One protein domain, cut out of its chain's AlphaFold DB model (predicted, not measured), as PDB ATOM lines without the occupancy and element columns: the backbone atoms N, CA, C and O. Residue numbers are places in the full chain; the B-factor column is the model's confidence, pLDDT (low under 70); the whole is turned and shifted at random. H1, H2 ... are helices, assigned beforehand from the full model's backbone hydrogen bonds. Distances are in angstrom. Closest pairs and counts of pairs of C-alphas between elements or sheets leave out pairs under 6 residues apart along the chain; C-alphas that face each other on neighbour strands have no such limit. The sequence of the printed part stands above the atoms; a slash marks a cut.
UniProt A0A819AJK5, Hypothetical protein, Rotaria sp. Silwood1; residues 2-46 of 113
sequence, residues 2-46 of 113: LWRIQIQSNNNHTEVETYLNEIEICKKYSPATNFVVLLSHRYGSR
ATOM      1  N   LEU A   2     124.008 112.145  99.479       63.53
ATOM      2  CA  LEU A   2     125.027 111.913  98.451       63.53
ATOM      3  C   LEU A   2     124.604 110.679  97.659       63.53
ATOM      4  O   LEU A   2     124.233 109.671  98.255       63.53
ATOM      5  N   TRP A   3     124.649 110.761  96.331       62.41
ATOM      6  CA  TRP A   3     124.024 109.784  95.427       62.41
ATOM      7  C   TRP A   3     124.555 108.349  95.542       62.41
ATOM      8  O   TRP A   3     123.939 107.433  95.011       62.41
ATOM      9  N   ARG A   4     125.676 108.135  96.239       65.12
ATOM     10  CA  ARG A   4     126.334 106.829  96.360       65.12
ATOM     11  C   ARG A   4     126.335 106.247  97.778       65.12
ATOM     12  O   ARG A   4     126.883 105.172  97.987       65.12
ATOM     13  N   ILE A   5     125.736 106.925  98.756       68.62
ATOM     14  CA  ILE A   5     125.696 106.413 100.132       68.62
ATOM     15  C   ILE A   5     124.386 105.697 100.371       68.62
ATOM     16  O   ILE A   5     123.308 106.241 100.128       68.62
ATOM     17  N   GLN A   6     124.490 104.491 100.911       70.88
ATOM     18  CA  GLN A   6     123.332 103.724 101.322       70.88
ATOM     19  C   GLN A   6     122.647 104.385 102.521       70.88
ATOM     20  O   GLN A   6     123.289 104.831 103.469       70.88
ATOM     21  N   ILE A   7     121.314 104.368 102.525       68.81
ATOM     22  CA  ILE A   7     120.500 104.855 103.652       68.81
ATOM     23  C   ILE A   7     120.878 104.125 104.959       68.81
ATOM     24  O   ILE A   7     120.841 104.714 106.038       68.81
ATOM     25  N   GLN A   8     121.332 102.871 104.858       66.50
ATOM     26  CA  GLN A   8     121.831 102.076 105.983       66.50
ATOM     27  C   GLN A   8     123.069 102.686 106.661       66.50
ATOM     28  O   GLN A   8     123.168 102.634 107.885       66.50
ATOM     29  N   SER A   9     123.977 103.313 105.905       65.94
ATOM     30  CA  SER A   9     125.157 103.981 106.472       65.94
ATOM     31  C   SER A   9     124.765 105.188 107.324       65.94
ATOM     32  O   SER A   9     125.364 105.414 108.368       65.94
ATOM     33  N   ASN A  10     123.717 105.913 106.922       73.88
ATOM     34  CA  ASN A  10     123.169 107.042 107.682       73.88
ATOM     35  C   ASN A  10     122.499 106.579 108.983       73.88
ATOM     36  O   ASN A  10     122.671 107.176 110.040       73.88
ATOM     37  N   ASN A  11     121.786 105.456 108.924       79.50
ATOM     38  CA  ASN A  11     121.175 104.853 110.101       79.50
ATOM     39  C   ASN A  11     122.206 104.340 111.124       79.50
ATOM     40  O   ASN A  11     121.954 104.415 112.322       79.50
ATOM     41  N   ASN A  12     123.350 103.836 110.657       82.31
ATOM     42  CA  ASN A  12     124.412 103.293 111.506       82.31
ATOM     43  C   ASN A  12     125.519 104.310 111.835       82.31
ATOM     44  O   ASN A  12     126.494 103.946 112.486       82.31
ATOM     45  N   HIS A  13     125.390 105.565 111.393       85.50
ATOM     46  CA  HIS A  13     126.385 106.625 111.594       85.50
ATOM     47  C   HIS A  13     127.784 106.304 111.021       85.50
ATOM     48  O   HIS A  13     128.803 106.737 111.560       85.50
ATOM     49  N   THR A  14     127.862 105.521 109.940       84.88
ATOM     50  CA  THR A  14     129.128 105.054 109.338       84.88
ATOM     51  C   THR A  14     129.523 105.812 108.069       84.88
ATOM     52  O   THR A  14     130.416 105.386 107.328       84.88
ATOM     53  N   GLU A  15     128.892 106.950 107.770       84.38
ATOM     54  CA  GLU A  15     129.139 107.649 106.505       84.38
ATOM     55  C   GLU A  15     130.559 108.198 106.432       84.38
ATOM     56  O   GLU A  15     131.205 108.074 105.395       84.38
ATOM     57  N   VAL A  16     131.072 108.756 107.535       85.06
ATOM     58  CA  VAL A  16     132.438 109.302 107.590       85.06
ATOM     59  C   VAL A  16     133.472 108.235 107.272       85.06
ATOM     60  O   VAL A  16     134.357 108.468 106.455       85.06
ATOM     61  N   GLU A  17     133.339 107.062 107.883       86.56
ATOM     62  CA  GLU A  17     134.230 105.931 107.634       86.56
ATOM     63  C   GLU A  17     134.150 105.482 106.171       86.56
ATOM     64  O   GLU A  17     135.177 105.299 105.520       86.56
ATOM     65  N   THR A  18     132.934 105.424 105.623       85.81
ATOM     66  CA  THR A  18     132.705 105.098 104.209       85.81
ATOM     67  C   THR A  18     133.406 106.099 103.282       85.81
ATOM     68  O   THR A  18     134.073 105.690 102.333       85.81
ATOM     69  N   TYR A  19     133.313 107.406 103.558       83.44
ATOM     70  CA  TYR A  19     133.996 108.432 102.760       83.44
ATOM     71  C   TYR A  19     135.510 108.332 102.846       83.44
ATOM     72  O   TYR A  19     136.189 108.464 101.832       83.44
ATOM     73  N   LEU A  20     136.041 108.149 104.055       87.69
ATOM     74  CA  LEU A  20     137.479 108.068 104.271       87.69
ATOM     75  C   LEU A  20     138.059 106.853 103.548       87.69
ATOM     76  O   LEU A  20     139.049 106.998 102.835       87.69
ATOM     77  N   ASN A  21     137.390 105.703 103.638       88.94
ATOM     78  CA  ASN A  21     137.772 104.503 102.904       88.94
ATOM     79  C   ASN A  21     137.732 104.725 101.380       88.94
ATOM     80  O   ASN A  21     138.666 104.366 100.671       88.94
ATOM     81  N   GLU A  22     136.696 105.390 100.860       86.62
ATOM     82  CA  GLU A  22     136.619 105.716  99.431       86.62
ATOM     83  C   GLU A  22     137.757 106.648  98.985       86.62
ATOM     84  O   GLU A  22     138.340 106.464  97.918       86.62
ATOM     85  N   ILE A  23     138.124 107.627  99.817       87.31
ATOM     86  CA  ILE A  23     139.267 108.510  99.558       87.31
ATOM     87  C   ILE A  23     140.571 107.703  99.512       87.31
ATOM     88  O   ILE A  23     141.415 107.959  98.651       87.31
ATOM     89  N   GLU A  24     140.757 106.744 100.419       89.19
ATOM     90  CA  GLU A  24     141.925 105.856 100.420       89.19
ATOM     91  C   GLU A  24     141.984 104.978  99.168       89.19
ATOM     92  O   GLU A  24     143.043 104.857  98.548       89.19
ATOM     93  N   ILE A  25     140.841 104.437  98.743       88.19
ATOM     94  CA  ILE A  25     140.706 103.690  97.493       88.19
ATOM     95  C   ILE A  25     141.107 104.575  96.306       88.19
ATOM     96  O   ILE A  25     141.990 104.193  95.538       88.19
ATOM     97  N   CYS A  26     140.551 105.784  96.176       85.06
ATOM     98  CA  CYS A  26     140.913 106.708  95.098       85.06
ATOM     99  C   CYS A  26     142.419 107.002  95.075       85.06
ATOM    100  O   CYS A  26     143.041 106.876  94.019       85.06
ATOM    101  N   LYS A  27     143.019 107.283  96.242       87.06
ATOM    102  CA  LYS A  27     144.470 107.505  96.389       87.06
ATOM    103  C   LYS A  27     145.307 106.331  95.902       87.06
ATOM    104  O   LYS A  27     146.373 106.542  95.328       87.06
ATOM    105  N   LYS A  28     144.842 105.105  96.137       88.44
ATOM    106  CA  LYS A  28     145.533 103.886  95.715       88.44
ATOM    107  C   LYS A  28     145.502 103.692  94.196       88.44
ATOM    108  O   LYS A  28     146.484 103.208  93.641       88.44
ATOM    109  N   TYR A  29     144.397 104.042  93.535       86.69
ATOM    110  CA  TYR A  29     144.188 103.752  92.110       86.69
ATOM    111  C   TYR A  29     144.481 104.930  91.161       86.69
ATOM    112  O   TYR A  29     144.737 104.686  89.984       86.69
ATOM    113  N   SER A  30     144.488 106.184  91.634       81.69
ATOM    114  CA  SER A  30     144.746 107.381  90.814       81.69
ATOM    115  C   SER A  30     146.023 108.123  91.264       81.69
ATOM    116  O   SER A  30     145.979 109.005  92.120       81.69
ATOM    117  N   PRO A  31     147.208 107.801  90.714       70.50
ATOM    118  CA  PRO A  31     148.485 108.297  91.241       70.50
ATOM    119  C   PRO A  31     148.823 109.763  90.902       70.50
ATOM    120  O   PRO A  31     149.737 110.313  91.507       70.50
ATOM    121  N   ALA A  32     148.131 110.405  89.951       75.00
ATOM    122  CA  ALA A  32     148.515 111.735  89.455       75.00
ATOM    123  C   ALA A  32     147.913 112.893  90.276       75.00
ATOM    124  O   ALA A  32     148.632 113.628  90.943       75.00
ATOM    125  N   THR A  33     146.586 113.035  90.266       78.50
ATOM    126  CA  THR A  33     145.851 114.035  91.054       78.50
ATOM    127  C   THR A  33     144.588 113.372  91.581       78.50
ATOM    128  O   THR A  33     143.738 112.953  90.802       78.50
ATOM    129  N   ASN A  34     144.474 113.261  92.906       77.50
ATOM    130  CA  ASN A  34     143.382 112.522  93.544       77.50
ATOM    131  C   ASN A  34     142.136 113.375  93.797       77.50
ATOM    132  O   ASN A  34     141.020 112.917  93.573       77.50
ATOM    133  N   PHE A  35     142.310 114.609  94.271       76.69
ATOM    134  CA  PHE A  35     141.205 115.523  94.554       76.69
ATOM    135  C   PHE A  35     141.679 116.976  94.567       76.69
ATOM    136  O   PHE A  35     142.810 117.276  94.945       76.69
ATOM    137  N   VAL A  36     140.772 117.876  94.191       83.19
ATOM    138  CA  VAL A  36     140.889 119.323  94.384       83.19
ATOM    139  C   VAL A  36     139.760 119.727  95.321       83.19
ATOM    140  O   VAL A  36     138.612 119.343  95.101       83.19
ATOM    141  N   VAL A  37     140.075 120.477  96.375       79.69
ATOM    142  CA  VAL A  37     139.082 120.949  97.345       79.69
ATOM    143  C   VAL A  37     139.157 122.465  97.470       79.69
ATOM    144  O   VAL A  37     140.242 123.040  97.534       79.69
ATOM    145  N   LEU A  38     137.995 123.114  97.507       81.94
ATOM    146  CA  LEU A  38     137.872 124.535  97.816       81.94
ATOM    147  C   LEU A  38     137.436 124.667  99.273       81.94
ATOM    148  O   LEU A  38     136.286 124.391  99.616       81.94
ATOM    149  N   LEU A  39     138.374 125.051 100.136       81.12
ATOM    150  CA  LEU A  39     138.122 125.247 101.560       81.12
ATOM    151  C   LEU A  39     137.922 126.737 101.836       81.12
ATOM    152  O   LEU A  39     138.849 127.534 101.726       81.12
ATOM    153  N   SER A  40     136.696 127.098 102.203       76.81
ATOM    154  CA  SER A  40     136.350 128.420 102.742       76.81
ATOM    155  C   SER A  40     136.224 128.342 104.272       76.81
ATOM    156  O   SER A  40     136.458 127.296 104.868       76.81
ATOM    157  N   HIS A  41     135.763 129.409 104.936       82.19
ATOM    158  CA  HIS A  41     135.533 129.435 106.395       82.19
ATOM    159  C   HIS A  41     134.438 128.465 106.910       82.19
ATOM    160  O   HIS A  41     134.084 128.490 108.090       82.19
ATOM    161  N   ARG A  42     133.860 127.626 106.042       74.81
ATOM    162  CA  ARG A  42     132.816 126.661 106.392       74.81
ATOM    163  C   ARG A  42     133.404 125.254 106.420       74.81
ATOM    164  O   ARG A  42     133.566 124.631 105.379       74.81
ATOM    165  N   TYR A  43     133.640 124.741 107.623       71.62
ATOM    166  CA  TYR A  43     134.217 123.415 107.889       71.62
ATOM    167  C   TYR A  43     133.261 122.229 107.640       71.62
ATOM    168  O   TYR A  43     133.529 121.113 108.074       71.62
ATOM    169  N   GLY A  44     132.150 122.455 106.934       76.38
ATOM    170  CA  GLY A  44     131.150 121.428 106.652       76.38
ATOM    171  C   GLY A  44     130.386 120.943 107.889       76.38
ATOM    172  O   GLY A  44     130.422 121.557 108.956       76.38
ATOM    173  N   SER A  45     129.644 119.849 107.710       76.75
ATOM    174  CA  SER A  45     128.956 119.156 108.801       76.75
ATOM    175  C   SER A  45     129.957 118.321 109.600       76.75
ATOM    176  O   SER A  45     130.773 117.614 109.008       76.75
ATOM    177  N   ARG A  46     129.876 118.373 110.934       81.06
ATOM    178  CA  ARG A  46     130.665 117.527 111.837       81.06
ATOM    179  C   ARG A  46     129.726 116.526 112.514       81.06
ATOM    180  O   ARG A  46     129.107 116.887 113.516       81.06
TER     181      ARG A  46
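Overview. This is residues 2 to 46 of the 113 residues of the protein "Hypothetical protein" of Rotaria sp. Silwood1 (UniProt A0A819AJK5). One straight helix, H2, makes one side of a loose frame; the short H1 sits just before its start, and beyond its end a long tail swings out and folds back, with residues 28 to 33 and 36 to 45 standing free. The printed part has 45 residues with two named helices, H1 then H2, and no named strand; it is all helix by class, though under half of the residues are in named elements. The whole is loose, with a radius of gyration of the C-alphas of 12.7 A, and spans 35 by 30 by 16 A.

Along the chain. Find C-alpha 7 at (120.500, 104.855, 103.652), where H1, residues 7 to 11, begins. H2, residues 15 to 29, runs 21.2 A from C-alpha 15 to C-alpha 29 at (144.188, 103.752, 92.110).

Arrangement. H1 and H2 are close but not clearly touching; their closest C-alphas, of Ser 9 and Glu 15, are 5.4 A apart. A tight link joins them. In both, every O i to N i+4 pair is within hydrogen-bond range.

Size, cuts and confidence. The C-alphas farthest apart, of Asn 11 and Ala 32, are 34.9 A apart. The printed part has no cut. Residues 30 to 46 hold no named element. Look for pLDDT under 70 at residues 2 to 5 and 7 to 9.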